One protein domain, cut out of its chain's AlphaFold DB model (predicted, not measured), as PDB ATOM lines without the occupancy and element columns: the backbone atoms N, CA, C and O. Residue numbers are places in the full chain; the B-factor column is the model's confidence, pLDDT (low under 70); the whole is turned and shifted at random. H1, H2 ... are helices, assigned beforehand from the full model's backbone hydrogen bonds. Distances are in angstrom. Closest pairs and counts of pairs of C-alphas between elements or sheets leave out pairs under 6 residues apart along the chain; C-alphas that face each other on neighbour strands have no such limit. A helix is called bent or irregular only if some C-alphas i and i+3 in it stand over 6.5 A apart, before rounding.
ATOM      1  N   MET A 109      24.209  30.243 -28.559       81.62
ATOM      2  CA  MET A 109      24.413  29.624 -27.250       81.62
ATOM      3  C   MET A 109      25.541  30.306 -26.478       81.62
ATOM      4  O   MET A 109      26.484  30.844 -27.070       81.62
ATOM      5  N   LEU A 110      25.486  30.233 -25.151       90.38
ATOM      6  CA  LEU A 110      26.605  30.638 -24.302       90.38
ATOM      7  C   LEU A 110      27.786  29.676 -24.479       90.38
ATOM      8  O   LEU A 110      27.606  28.480 -24.717       90.38
ATOM      9  N   SER A 111      29.015  30.169 -24.328       92.94
ATOM     10  CA  SER A 111      30.204  29.308 -24.429       92.94
ATOM     11  C   SER A 111      30.207  28.198 -23.363       92.94
ATOM     12  O   SER A 111      30.677  27.089 -23.610       92.94
ATOM     13  N   SER A 112      29.644  28.460 -22.186       90.94
ATOM     14  CA  SER A 112      29.419  27.501 -21.105       90.94
ATOM     15  C   SER A 112      28.425  26.405 -21.496       90.94
ATOM     16  O   SER A 112      28.685  25.231 -21.238       90.94
ATOM     17  N   GLU A 113      27.340  26.752 -22.191       84.50
ATOM     18  CA  GLU A 113      26.371  25.786 -22.722       84.50
ATOM     19  C   GLU A 113      27.020  24.897 -23.788       84.50
ATOM     20  O   GLU A 113      26.928  23.666 -23.714       84.50
ATOM     21  N   LEU A 114      27.772  25.497 -24.718       85.75
ATOM     22  CA  LEU A 114      28.482  24.758 -25.761       85.75
ATOM     23  C   LEU A 114      29.482  23.747 -25.189       85.75
ATOM     24  O   LEU A 114      29.664  22.681 -25.770       85.75
ATOM     25  N   ARG A 115      30.108  24.025 -24.034       86.56
ATOM     26  CA  ARG A 115      31.033  23.089 -23.355       86.56
ATOM     27  C   ARG A 115      30.342  21.848 -22.800       86.56
ATOM     28  O   ARG A 115      30.994  20.826 -22.609       86.56
ATOM     29  N   THR A 116      29.042  21.925 -22.548       80.69
ATOM     30  CA  THR A 116      28.250  20.786 -22.060       80.69
ATOM     31  C   THR A 116      27.586  20.000 -23.190       80.69
ATOM     32  O   THR A 116      27.197  18.852 -22.995       80.69
ATOM     33  N   CYS A 117      27.500  20.580 -24.387       76.56
ATOM     34  CA  CYS A 117      26.887  19.957 -25.553       76.56
ATOM     35  C   CYS A 117      27.832  18.941 -26.212       76.56
ATOM     36  O   CYS A 117      28.914  19.311 -26.646       76.56
ATOM     37  N   SER A 118      27.463  17.668 -26.330       68.12
ATOM     38  CA  SER A 118      28.307  16.645 -26.979       68.12
ATOM     39  C   SER A 118      28.308  16.696 -28.515       68.12
ATOM     40  O   SER A 118      28.887  15.818 -29.141       68.12
ATOM     41  N   HIS A 119      27.689  17.709 -29.125       72.56
ATOM     42  CA  HIS A 119      27.528  17.819 -30.574       72.56
ATOM     43  C   HIS A 119      28.776  18.402 -31.263       72.56
ATOM     44  O   HIS A 119      29.310  19.422 -30.821       72.56
ATOM     45  N   LEU A 120      29.196  17.830 -32.397       72.81
ATOM     46  CA  LEU A 120      30.407  18.255 -33.121       72.81
ATOM     47  C   LEU A 120      30.358  19.726 -33.562       72.81
ATOM     48  O   LEU A 120      31.324  20.457 -33.381       72.81
ATOM     49  N   ARG A 121      29.203  20.212 -34.030       74.31
ATOM     50  CA  ARG A 121      29.022  21.645 -34.347       74.31
ATOM     51  C   ARG A 121      29.128  22.573 -33.134       74.31
ATOM     52  O   ARG A 121      29.595  23.696 -33.279       74.31
ATOM     53  N   ALA A 122      28.782  22.104 -31.932       80.19
ATOM     54  CA  ALA A 122      29.039  22.880 -30.719       80.19
ATOM     55  C   ALA A 122      30.545  22.975 -30.430       80.19
ATOM     56  O   ALA A 122      31.022  24.013 -29.970       80.19
ATOM     57  N   THR A 123      31.299  21.911 -30.728       82.75
ATOM     58  CA  THR A 123      32.768  21.930 -30.688       82.75
ATOM     59  C   THR A 123      33.337  22.875 -31.744       82.75
ATOM     60  O   THR A 123      34.183  23.690 -31.389       82.75
ATOM     61  N   SER A 124      32.843  22.841 -32.985       85.06
ATOM     62  CA  SER A 124      33.286  23.751 -34.053       85.06
ATOM     63  C   SER A 124      33.074  25.220 -33.679       85.06
ATOM     64  O   SER A 124      34.012  26.017 -33.722       85.06
ATOM     65  N   GLU A 125      31.894  25.572 -33.160       87.81
ATOM     66  CA  GLU A 125      31.625  26.938 -32.703       87.81
ATOM     67  C   GLU A 125      32.513  27.340 -31.509       87.81
ATOM     68  O   GLU A 125      33.016  28.465 -31.444       87.81
ATOM     69  N   LEU A 126      32.781  26.427 -30.569       91.81
ATOM     70  CA  LEU A 126      33.742  26.684 -29.490       91.81
ATOM     71  C   LEU A 126      35.167  26.900 -30.001       91.81
ATOM     72  O   LEU A 126      35.875  27.762 -29.470       91.81
ATOM     73  N   VAL A 127      35.597  26.126 -30.999       93.62
ATOM     74  CA  VAL A 127      36.901  26.276 -31.654       93.62
ATOM     75  C   VAL A 127      36.985  27.657 -32.291       93.62
ATOM     76  O   VAL A 127      37.897  28.413 -31.949       93.62
ATOM     77  N   ARG A 128      35.976  28.048 -33.079       94.19
ATOM     78  CA  ARG A 128      35.875  29.382 -33.685       94.19
ATOM     79  C   ARG A 128      36.014  30.497 -32.651       94.19
ATOM     80  O   ARG A 128      36.890  31.356 -32.761       94.19
ATOM     81  N   ARG A 129      35.197  30.467 -31.592       95.50
ATOM     82  CA  ARG A 129      35.224  31.475 -30.517       95.50
ATOM     83  C   ARG A 129      36.575  31.532 -29.809       95.50
ATOM     84  O   ARG A 129      37.046  32.614 -29.447       95.50
ATOM     85  N   THR A 130      37.212  30.384 -29.610       96.06
ATOM     86  CA  THR A 130      38.519  30.306 -28.947       96.06
ATOM     87  C   THR A 130      39.616  30.899 -29.821       96.06
ATOM     88  O   THR A 130      40.387  31.725 -29.330       96.06
ATOM     89  N   ILE A 131      39.642  30.567 -31.115       96.25
ATOM     90  CA  ILE A 131      40.565  31.154 -32.095       96.25
ATOM     91  C   ILE A 131      40.428  32.676 -32.094       96.25
ATOM     92  O   ILE A 131      41.406  33.384 -31.840       96.25
ATOM     93  N   MET A 132      39.203  33.183 -32.260       95.31
ATOM     94  CA  MET A 132      38.930  34.621 -32.255       95.31
ATOM     95  C   MET A 132      39.400  35.298 -30.969       95.31
ATOM     96  O   MET A 132      40.014  36.364 -31.015       95.31
ATOM     97  N   THR A 133      39.149  34.677 -29.814       96.62
ATOM     98  CA  THR A 133      39.562  35.210 -28.508       96.62
ATOM     99  C   THR A 133      41.077  35.339 -28.416       96.62
ATOM    100  O   THR A 133      41.580  36.389 -28.014       96.62
ATOM    101  N   VAL A 134      41.816  34.305 -28.820       96.81
ATOM    102  CA  VAL A 134      43.285  34.312 -28.789       96.81
ATOM    103  C   VAL A 134      43.846  35.319 -29.792       96.81
ATOM    104  O   VAL A 134      44.761  36.068 -29.452       96.81
ATOM    105  N   MET A 135      43.283  35.405 -31.001       96.38
ATOM    106  CA  MET A 135      43.701  36.402 -31.988       96.38
ATOM    107  C   MET A 135      43.458  37.830 -31.493       96.38
ATOM    108  O   MET A 135      44.349  38.677 -31.594       96.38
ATOM    109  N   ARG A 136      42.291  38.107 -30.891       95.06
ATOM    110  CA  ARG A 136      42.009  39.403 -30.249       95.06
ATOM    111  C   ARG A 136      43.013  39.688 -29.144       95.06
ATOM    112  O   ARG A 136      43.595  40.767 -29.130       95.06
ATOM    113  N   TYR A 137      43.252  38.719 -28.264       95.81
ATOM    114  CA  TYR A 137      44.230  38.841 -27.190       95.81
ATOM    115  C   TYR A 137      45.611  39.210 -27.752       95.81
ATOM    116  O   TYR A 137      46.174  40.236 -27.379       95.81
ATOM    117  N   ASN A 138      46.128  38.464 -28.728       96.56
ATOM    118  CA  ASN A 138      47.444  38.724 -29.317       96.56
ATOM    119  C   ASN A 138      47.566  40.106 -29.970       96.56
ATOM    120  O   ASN A 138      48.625  40.732 -29.871       96.56
ATOM    121  N   ARG A 139      46.484  40.599 -30.589       95.50
ATOM    122  CA  ARG A 139      46.410  41.952 -31.167       95.50
ATOM    123  C   ARG A 139      46.504  43.055 -30.105       95.50
ATOM    124  O   ARG A 139      46.982  44.139 -30.424       95.50
ATOM    125  N   THR A 140      46.083  42.804 -28.861       94.69
ATOM    126  CA  THR A 140      46.124  43.822 -27.788       94.69
ATOM    127  C   THR A 140      47.517  44.059 -27.203       94.69
ATOM    128  O   THR A 140      47.769  45.139 -26.669       94.69
ATOM    129  N   TYR A 141      48.442  43.101 -27.324       91.06
ATOM    130  CA  TYR A 141      49.781  43.217 -26.739       91.06
ATOM    131  C   TYR A 141      50.831  43.590 -27.780       91.06
ATOM    132  O   TYR A 141      50.981  42.941 -28.818       91.06
ATOM    133  N   THR A 142      51.619  44.619 -27.471       89.44
ATOM    134  CA  THR A 142      52.786  45.016 -28.268       89.44
ATOM    135  C   THR A 142      53.993  44.118 -28.016       89.44
ATOM    136  O   THR A 142      54.780  43.915 -28.936       89.44
ATOM    137  N   ASP A 143      54.132  43.582 -26.798       92.75
ATOM    138  CA  ASP A 143      55.215  42.670 -26.421       92.75
ATOM    139  C   ASP A 143      54.989  41.271 -27.031       92.75
ATOM    140  O   ASP A 143      54.017  40.597 -26.666       92.75
ATOM    141  N   PRO A 144      55.875  40.798 -27.933       91.25
ATOM    142  CA  PRO A 144      55.771  39.465 -28.520       91.25
ATOM    143  C   PRO A 144      55.799  38.337 -27.483       91.25
ATOM    144  O   PRO A 144      55.146  37.316 -27.690       91.25
ATOM    145  N   ALA A 145      56.493  38.515 -26.351       92.75
ATOM    146  CA  ALA A 145      56.616  37.483 -25.320       92.75
ATOM    147  C   ALA A 145      55.282  37.169 -24.625       92.75
ATOM    148  O   ALA A 145      55.127  36.097 -24.034       92.75
ATOM    149  N   LEU A 146      54.295  38.066 -24.715       94.56
ATOM    150  CA  LEU A 146      52.962  37.871 -24.142       94.56
ATOM    151  C   LEU A 146      51.987  37.187 -25.104       94.56
ATOM    152  O   LEU A 146      50.949  36.706 -24.656       94.56
ATOM    153  N   ARG A 147      52.314  37.098 -26.398       96.50
ATOM    154  CA  ARG A 147      51.446  36.498 -27.420       96.50
ATOM    155  C   ARG A 147      51.512  34.976 -27.409       96.50
ATOM    156  O   ARG A 147      52.528  34.396 -27.036       96.50
ATOM    157  N   TRP A 148      50.435  34.336 -27.839       97.50
ATOM    158  CA  TRP A 148      50.270  32.886 -27.844       97.50
ATOM    159  C   TRP A 148      50.155  32.339 -29.265       97.50
ATOM    160  O   TRP A 148      49.466  32.912 -30.110       97.50
ATOM    161  N   TYR A 149      50.807  31.211 -29.519       97.50
ATOM    162  CA  TYR A 149      50.733  30.481 -30.778       97.50
ATOM    163  C   TYR A 149      49.513  29.554 -30.782       97.50
ATOM    164  O   TYR A 149      49.412  28.641 -29.962       97.50
ATOM    165  N   LEU A 150      48.574  29.797 -31.699       96.69
ATOM    166  CA  LEU A 150      47.397  28.944 -31.899       96.69
ATOM    167  C   LEU A 150      47.798  27.572 -32.457       96.69
ATOM    168  O   LEU A 150      48.321  27.494 -33.560       96.69
ATOM    169  N   ASN A 151      47.538  26.510 -31.698       94.38
ATOM    170  CA  ASN A 151      47.663  25.118 -32.127       94.38
ATOM    171  C   ASN A 151      46.648  24.236 -31.383       94.38
ATOM    172  O   ASN A 151      46.022  24.680 -30.418       94.38
ATOM    173  N   GLU A 152      46.511  22.981 -31.809       93.38
ATOM    174  CA  GLU A 152      45.599  21.992 -31.212       93.38
ATOM    175  C   GLU A 152      45.760  21.874 -29.693       93.38
ATOM    176  O   GLU A 152      44.773  21.867 -28.970       93.38
ATOM    177  N   GLU A 153      46.998  21.830 -29.194       93.19
ATOM    178  CA  GLU A 153      47.275  21.678 -27.763       93.19
ATOM    179  C   GLU A 153      46.799  22.891 -26.948       93.19
ATOM    180  O   GLU A 153      46.229  22.748 -25.863       93.19
ATOM    181  N   LEU A 154      47.010  24.106 -27.461       95.19
ATOM    182  CA  LEU A 154      46.516  25.324 -26.827       95.19
ATOM    183  C   LEU A 154      44.983  25.348 -26.808       95.19
ATOM    184  O   LEU A 154      44.389  25.710 -25.789       95.19
ATOM    185  N   LEU A 155      44.346  24.933 -27.904       94.81
ATOM    186  CA  LEU A 155      42.888  24.862 -28.010       94.81
ATOM    187  C   LEU A 155      42.301  23.774 -27.105       94.81
ATOM    188  O   LEU A 155      41.324  24.034 -26.408       94.81
ATOM    189  N   GLU A 156      42.929  22.602 -27.022       93.94
ATOM    190  CA  GLU A 156      42.542  21.523 -26.109       93.94
ATOM    191  C   GLU A 156      42.524  22.010 -24.659       93.94
ATOM    192  O   GLU A 156      41.539  21.806 -23.945       93.94
ATOM    193  N   ARG A 157      43.555  22.751 -24.235       93.31
ATOM    194  CA  ARG A 157      43.624  23.328 -22.882       93.31
ATOM    195  C   ARG A 157      42.515  24.349 -22.616       93.31
ATOM    196  O   ARG A 157      41.974  24.384 -21.512       93.31
ATOM    197  N   LEU A 158      42.169  25.180 -23.600       94.12
ATOM    198  CA  LEU A 158      41.157  26.233 -23.451       94.12
ATOM    199  C   LEU A 158      39.718  25.711 -23.543       94.12
ATOM    200  O   LEU A 158      38.834  26.191 -22.828       94.12
ATOM    201  N   ILE A 159      39.462  24.739 -24.415       91.38
ATOM    202  CA  ILE A 159      38.120  24.238 -24.736       91.38
ATOM    203  C   ILE A 159      37.771  23.013 -23.879       91.38
ATOM    204  O   ILE A 159      36.605  22.828 -23.533       91.38
ATOM    205  N   GLN A 160      38.777  22.239 -23.456       88.88
ATOM    206  CA  GLN A 160      38.630  20.991 -22.697       88.88
ATOM    207  C   GLN A 160      37.828  19.929 -23.471       88.88
ATOM    208  O   GLN A 160      36.979  19.229 -22.920       88.88
ATOM    209  N   ARG A 161      38.098  19.826 -24.778       85.44
ATOM    210  CA  ARG A 161      37.535  18.818 -25.691       85.44
ATOM    211  C   ARG A 161      38.615  17.865 -26.163       85.44
ATOM    212  O   ARG A 161      39.797  18.161 -26.040       85.44
ATOM    213  N   ARG A 162      38.200  16.715 -26.697       83.56
ATOM    214  CA  ARG A 162      39.138  15.737 -27.245       83.56
ATOM    215  C   ARG A 162      39.852  16.347 -28.441       83.56
ATOM    216  O   ARG A 162      39.213  16.942 -29.303       83.56
ATOM    217  N   ARG A 163      41.162  16.127 -28.509       84.94
ATOM    218  CA  ARG A 163      42.005  16.602 -29.606       84.94
ATOM    219  C   ARG A 163      41.480  16.201 -30.991       84.94
ATOM    220  O   ARG A 163      41.453  17.048 -31.870       84.94
ATOM    221  N   SER A 164      40.964  14.979 -31.146       80.88
ATOM    222  CA  SER A 164      40.371  14.491 -32.405       80.88
ATOM    223  C   SER A 164      39.225  15.362 -32.922       80.88
ATOM    224  O   SER A 164      39.092  15.570 -34.122       80.88
ATOM    225  N   ASP A 165      38.395  15.873 -32.013       80.12
ATOM    226  CA  ASP A 165      37.229  16.679 -32.373       80.12
ATOM    227  C   ASP A 165      37.669  18.105 -32.739       80.12
ATOM    228  O   ASP A 165      37.050  18.757 -33.573       80.12
ATOM    229  N   ILE A 166      38.757  18.579 -32.121       85.19
ATOM    230  CA  ILE A 166      39.368  19.886 -32.390       85.19
ATOM    231  C   ILE A 166      40.090  19.878 -33.738       85.19
ATOM    232  O   ILE A 166      39.890  20.802 -34.518       85.19
ATOM    233  N   GLU A 167      40.896  18.850 -34.013       83.62
ATOM    234  CA  GLU A 167      41.624  18.667 -35.277       83.62
ATOM    235  C   GLU A 167      40.677  18.745 -36.475       83.62
ATOM    236  O   GLU A 167      40.920  19.515 -37.397       83.62
ATOM    237  N   TRP A 168      39.547  18.035 -36.405       78.88
ATOM    238  CA  TRP A 168      38.535  18.063 -37.459       78.88
ATOM    239  C   TRP A 168      37.976  19.473 -37.713       78.88
ATOM    240  O   TRP A 168      37.786  19.862 -38.857       78.88
ATOM    241  N   CYS A 169      37.757  20.266 -36.660       80.44
ATOM    242  CA  CYS A 169      37.224  21.625 -36.798       80.44
ATOM    243  C   CYS A 169      38.274  22.648 -37.262       80.44
ATOM    244  O   CYS A 169      37.914  23.751 -37.661       80.44
ATOM    245  N   LEU A 170      39.569  22.353 -37.109       84.38
ATOM    246  CA  LEU A 170      40.640  23.325 -37.344       84.38
ATOM    247  C   LEU A 170      40.923  23.567 -38.822       84.38
ATOM    248  O   LEU A 170      41.407  24.649 -39.160       84.38
ATOM    249  N   GLU A 171      40.616  22.593 -39.678       82.38
ATOM    250  CA  GLU A 171      40.868  22.662 -41.119       82.38
ATOM    251  C   GLU A 171      40.255  23.934 -41.736       82.38
ATOM    252  O   GLU A 171      40.930  24.636 -42.491       82.38
ATOM    253  N   ASP A 172      39.052  24.320 -41.300       82.81
ATOM    254  CA  ASP A 172      38.319  25.499 -41.786       82.81
ATOM    255  C   ASP A 172      38.934  26.854 -41.393       82.81
ATOM    256  O   ASP A 172      38.556  27.899 -41.936       82.81
ATOM    257  N   TYR A 173      39.859  26.861 -40.430       88.56
ATOM    258  CA  TYR A 173      40.485  28.071 -39.887       88.56
ATOM    259  C   TYR A 173      41.991  28.129 -40.141       88.56
ATOM    260  O   TYR A 173      42.630  29.115 -39.767       88.56
ATOM    261  N   GLN A 174      42.574  27.099 -40.761       91.62
ATOM    262  CA  GLN A 174      44.024  26.968 -40.876       91.62
ATOM    263  C   GLN A 174      44.655  28.152 -41.618       91.62
ATOM    264  O   GLN A 174      45.659  28.695 -41.163       91.62
ATOM    265  N   GLU A 175      44.034  28.611 -42.708       93.31
ATOM    266  CA  GLU A 175      44.529  29.764 -43.466       93.31
ATOM    267  C   GLU A 175      44.557  31.045 -42.610       93.31
ATOM    268  O   GLU A 175      45.555  31.766 -42.595       93.31
ATOM    269  N   GLU A 176      43.491  31.312 -41.853       93.25
ATOM    270  CA  GLU A 176      43.404  32.486 -40.975       93.25
ATOM    271  C   GLU A 176      44.445  32.412 -39.845       93.25
ATOM    272  O   GLU A 176      45.110  33.401 -39.516       93.25
ATOM    273  N   ILE A 177      44.618  31.221 -39.266       95.44
ATOM    274  CA  ILE A 177      45.609  30.942 -38.224       95.44
ATOM    275  C   ILE A 177      47.027  31.191 -38.747       95.44
ATOM    276  O   ILE A 177      47.796  31.898 -38.087       95.44
ATOM    277  N   ASP A 178      47.352  30.681 -39.934       96.25
ATOM    278  CA  ASP A 178      48.666  30.834 -40.555       96.25
ATOM    279  C   ASP A 178      48.969  32.306 -40.856       96.25
ATOM    280  O   ASP A 178      50.053  32.799 -40.533       96.25
ATOM    281  N   GLN A 179      48.000  33.042 -41.411       96.69
ATOM    282  CA  GLN A 179      48.134  34.481 -41.650       96.69
ATOM    283  C   GLN A 179      48.396  35.242 -40.345       96.69
ATOM    284  O   GLN A 179      49.296  36.082 -40.275       96.69
ATOM    285  N   HIS A 180      47.660  34.919 -39.281       96.50
ATOM    286  CA  HIS A 180      47.867  35.511 -37.964       96.50
ATOM    287  C   HIS A 180      49.253  35.161 -37.382       96.50
ATOM    288  O   HIS A 180      49.924  36.027 -36.807       96.50
ATOM    289  N   HIS A 181      49.724  33.917 -37.525       97.25
ATOM    290  CA  HIS A 181      51.067  33.531 -37.076       97.25
ATOM    291  C   HIS A 181      52.154  34.283 -37.837       97.25
ATOM    292  O   HIS A 181      53.082  34.791 -37.207       97.25
ATOM    293  N   GLN A 182      52.018  34.409 -39.158       97.06
ATOM    294  CA  GLN A 182      52.942  35.171 -39.997       97.06
ATOM    295  C   GLN A 182      52.953  36.653 -39.611       97.06
ATOM    296  O   GLN A 182      54.022  37.230 -39.423       97.06
ATOM    297  N   GLN A 183      51.776  37.254 -39.404       96.31
ATOM    298  CA  GLN A 183      51.639  38.657 -39.006       96.31
ATOM    299  C   GLN A 183      52.430  38.980 -37.729       96.31
ATOM    300  O   GLN A 183      53.025  40.054 -37.618       96.31
ATOM    301  N   PHE A 184      52.445  38.063 -36.761       95.31
ATOM    302  CA  PHE A 184      53.085  38.271 -35.463       95.31
ATOM    303  C   PHE A 184      54.411  37.523 -35.280       95.31
ATOM    304  O   PHE A 184      54.980  37.599 -34.189       95.31
ATOM    305  N   ASN A 185      54.918  36.858 -36.325       94.50
ATOM    306  CA  ASN A 185      56.091  35.974 -36.291       94.50
ATOM    307  C   ASN A 185      56.028  34.946 -35.147       94.50
ATOM    308  O   ASN A 185      56.991  34.761 -34.402       94.50
ATOM    309  N   LEU A 186      54.866  34.315 -34.969       95.31
ATOM    310  CA  LEU A 186      54.643  33.344 -33.903       95.31
ATOM    311  C   LEU A 186      55.113  31.955 -34.327       95.31
ATOM    312  O   LEU A 186      54.805  31.482 -35.417       95.31
ATOM    313  N   THR A 187      55.804  31.283 -33.414       94.25
ATOM    314  CA  THR A 187      56.175  29.869 -33.515       94.25
ATOM    315  C   THR A 187      55.686  29.130 -32.274       94.25
ATOM    316  O   THR A 187      55.309  29.757 -31.280       94.25
ATOM    317  N   ALA A 188      55.727  27.796 -32.293       92.81
ATOM    318  CA  ALA A 188      55.337  26.973 -31.146       92.81
ATOM    319  C   ALA A 188      56.073  27.348 -29.841       92.81
ATOM    320  O   ALA A 188      55.486  27.261 -28.761       92.81
ATOM    321  N   ASP A 189      57.309  27.852 -29.931       93.00
ATOM    322  CA  ASP A 189      58.101  28.302 -28.778       93.00
ATOM    323  C   ASP A 189      57.450  29.476 -28.027       93.00
ATOM    324  O   ASP A 189      57.685  29.652 -26.831       93.00
ATOM    325  N   ALA A 190      56.568  30.245 -28.678       93.62
ATOM    326  CA  ALA A 190      55.821  31.321 -28.028       93.62
ATOM    327  C   ALA A 190      54.911  30.809 -26.897       93.62
ATOM    328  O   ALA A 190      54.572  31.574 -25.992       93.62
ATOM    329  N   ASN A 191      54.539  29.526 -26.905       95.56
ATOM    330  CA  ASN A 191      53.719  28.915 -25.859       95.56
ATOM    331  C   ASN A 191      54.522  28.480 -24.622       95.56
ATOM    332  O   ASN A 191      53.920  28.097 -23.617       95.56
ATOM    333  N   VAL A 192      55.857  28.564 -24.649       93.62
ATOM    334  CA  VAL A 192      56.705  28.284 -23.484       93.62
ATOM    335  C   VAL A 192      56.626  29.468 -22.520       93.62
ATOM    336  O   VAL A 192      57.371  30.442 -22.625       93.62
ATOM    337  N   LYS A 193      55.680  29.398 -21.579       93.00
ATOM    338  CA  LYS A 193      55.410  30.458 -20.601       93.00
ATOM    339  C   LYS A 193      55.349  29.917 -19.177       93.00
ATOM    340  O   LYS A 193      55.090  28.739 -18.951       93.00
ATOM    341  N   ALA A 194      55.578  30.810 -18.213       93.06
ATOM    342  CA  ALA A 194      55.534  30.477 -16.790       93.06
ATOM    343  C   ALA A 194      54.109  30.187 -16.288       93.06
ATOM    344  O   ALA A 194      53.936  29.349 -15.409       93.06
ATOM    345  N   LEU A 195      53.109  30.880 -16.842       93.31
ATOM    346  CA  LEU A 195      51.700  30.676 -16.515       93.31
ATOM    347  C   LEU A 195      51.013  29.855 -17.609       93.31
ATOM    348  O   LEU A 195      51.333  30.036 -18.789       93.31
ATOM    349  N   PRO A 196      50.059  28.980 -17.253       93.69
ATOM    350  CA  PRO A 196      49.263  28.261 -18.234       93.69
ATOM    351  C   PRO A 196      48.299  29.210 -18.959       93.69
ATOM    352  O   PRO A 196      47.797  30.179 -18.391       93.69
ATOM    353  N   VAL A 197      47.977  28.891 -20.217       94.56
ATOM    354  CA  VAL A 197      47.076  29.710 -21.051       94.56
ATOM    355  C   VAL A 197      45.697  29.915 -20.413       94.56
ATOM    356  O   VAL A 197      45.111  30.982 -20.552       94.56
ATOM    357  N   THR A 198      45.208  28.936 -19.648       94.44
ATOM    358  CA  THR A 198      43.900  28.960 -18.977       94.44
ATOM    359  C   THR A 198      43.803  29.970 -17.832       94.44
ATOM    360  O   THR A 198      42.695  30.311 -17.430       94.44
ATOM    361  N   GLU A 199      44.935  30.436 -17.295       94.62
ATOM    362  CA  GLU A 199      44.977  31.505 -16.284       94.62
ATOM    363  C   GLU A 199      45.034  32.905 -16.909       94.62
ATOM    364  O   GLU A 199      44.838  33.899 -16.216       94.62
ATOM    365  N   VAL A 200      45.324  32.988 -18.209       94.38
ATOM    366  CA  VAL A 200      45.585  34.253 -18.906       94.38
ATOM    367  C   VAL A 200      44.475  34.588 -19.897       94.38
ATOM    368  O   VAL A 200      44.043  35.735 -19.984       94.38
ATOM    369  N   ILE A 201      44.010  33.594 -20.653       95.06
ATOM    370  CA  ILE A 201      42.976  33.751 -21.671       95.06
ATOM    371  C   ILE A 201      41.711  33.052 -21.189       95.06
ATOM    372  O   ILE A 201      41.674  31.835 -21.005       95.06
ATOM    373  N   HIS A 202      40.649  33.839 -21.039       93.56
ATOM    374  CA  HIS A 202      39.320  33.348 -20.709       93.56
ATOM    375  C   HIS A 202      38.397  33.536 -21.901       93.56
ATOM    376  O   HIS A 202      38.322  34.627 -22.465       93.56
ATOM    377  N   LEU A 203      37.695  32.467 -22.272       93.75
ATOM    378  CA  LEU A 203      36.702  32.503 -23.335       93.75
ATOM    379  C   LEU A 203      35.469  33.286 -22.853       93.75
ATOM    380  O   LEU A 203      34.861  32.860 -21.866       93.75
ATOM    381  N   PRO A 204      35.079  34.390 -23.516       94.69
ATOM    382  CA  PRO A 204      33.844  35.095 -23.192       94.69
ATOM    383  C   PRO A 204      32.627  34.178 -23.313       94.69
ATOM    384  O   PRO A 204      32.527  33.374 -24.245       94.69
ATOM    385  N   ASP A 205      31.705  34.295 -22.359       94.44
ATOM    386  CA  ASP A 205      30.515  33.444 -22.330       94.44
ATOM    387  C   ASP A 205      29.422  33.938 -23.282       94.44
ATOM    388  O   ASP A 205      28.744  33.135 -23.918       94.44
ATOM    389  N   ASP A 206      29.299  35.260 -23.415       92.94
ATOM    390  CA  ASP A 206      28.289  35.916 -24.241       92.94
ATOM    391  C   ASP A 206      28.599  35.765 -25.748       92.94
ATOM    392  O   ASP A 206      29.638  36.259 -26.205       92.94
ATOM    393  N   PRO A 207      27.701  35.153 -26.548       88.44
ATOM    394  CA  PRO A 207      27.847  35.064 -28.002       88.44
ATOM    395  C   PRO A 207      27.943  36.436 -28.686       88.44
ATOM    396  O   PRO A 207      28.558  36.557 -29.746       88.44
ATOM    397  N   GLY A 208      27.379  37.490 -28.082       87.88
ATOM    398  CA  GLY A 208      27.460  38.861 -28.583       87.88
ATOM    399  C   GLY A 208      28.893  39.364 -28.774       87.88
ATOM    400  O   GLY A 208      29.142  40.135 -29.699       87.88
ATOM    401  N   PHE A 209      29.857  38.871 -27.985       87.81
ATOM    402  CA  PHE A 209      31.276  39.237 -28.106       87.81
ATOM    403  C   PHE A 209      31.883  38.877 -29.473       87.81
ATOM    404  O   PHE A 209      32.843  39.522 -29.913       87.81
ATOM    405  N   PHE A 210      31.322  37.855 -30.124       85.75
ATOM    406  CA  PHE A 210      31.802  37.281 -31.381       85.75
ATOM    407  C   PHE A 210      30.999  37.754 -32.601       85.75
ATOM    408  O   PHE A 210      31.309  37.359 -33.725       85.75
ATOM    409  N   LYS A 211      29.974  38.597 -32.402       74.94
ATOM    410  CA  LYS A 211      29.219  39.226 -33.493       74.94
ATOM    411  C   LYS A 211      30.018  40.414 -34.043       74.94
ATOM    412  O   LYS A 211      30.388  41.307 -33.289       74.94
TER     413      LYS A 211
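Overview. This is residues 109 to 211 of the 216 residues of an uncharacterized protein of Chloroflexi bacterium (UniProt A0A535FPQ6). The core is a long straight helix, H2, with the L-shaped helix H4 set about it: H4's first arm H4a crosses the early part of H2, while its second arm H4b runs beside the later part. H3 packs on H2 and H4a, H1 folds back on the beginning of H2, and three short helices, H5, H6 and H7, follow on the stretch after H4. The printed part has 103 residues with seven named helices, H1 to H7 in order, and no named strand; its class is all helix. It is compact and rounded, with a radius of gyration of the C-alphas of 13.1 A and spans of 36 by 27 by 24 A.

Along the chain. Begin with the longest helix by residues, H4, residues 163 to 184, which was assigned as one helix by its hydrogen bonds but is bent: C-alphas 172 and 175 are 7.7 A apart. Its arms are H4a, residues 163 to 172, 15.5 A long, and H4b, residues 175 to 184, 14.5 A long. Find C-alpha 120 at (30.407, 18.255, -33.121); from there H2, residues 120 to 140, runs 30.5 A to C-alpha 140 at (46.124, 43.822, -27.788). H1 covers residues 111 to 116, and H3 covers residues 152 to 159 over 10.1 A. Three helices of four residues follow H4: H5, 188 to 191, H6, 197 to 200, and H7, 207 to 210, which ends at C-alpha 210, (31.802, 37.281, -31.381).

Arrangement. Look first at H4, whose arms stand about perpendicular, at 88 degrees. H4a touches H2, with the C-alphas of Cys 169 and Ser 124 closest at 5.3 A; the tilt of 69.8 degrees is steep, only just short of about perpendicular. H4b is close to H2 but not clearly touching, at a shallow tilt of 18 degrees, the same way; the closest C-alphas, of His 180 and Met 135, are 7.3 A apart. H2 and H3 are the hubs, each touching three helices. They touch each other about perpendicular, at 81 degrees, with the C-alphas of Leu 126 and Ile 159 closest at 6.9 A. H3 also touches H4a, Glu 156 to Arg 163, C-alphas 6.1 A apart, and H6, Leu 158 to Thr 198, 5.9 A. H1 and H2 form a helical hairpin, opposite ways at 35.0 degrees, only just steep; their closest C-alphas, Leu 114 and Ala 122, are 5.3 A apart. H7 is close to H2 but not clearly touching, Arg 129 to Phe 210, C-alphas 6.8 A apart, and H5 touches no helix. Every O i to N i+4 pair is within hydrogen-bond range in H2, H3 and H4b, against 1 of 2 in H1 and 3 of 6 in H4a; H5, H6 and H7 are too short for one.

Size, cuts and confidence. The two C-alphas farthest apart, Ser 118 and Thr 142, are 37.5 A apart. The printed part has no cut, and the link of 11 residues from H2 to H3 is long. Mean pLDDT of the printed part is 90.5, and residue 118 is under 70.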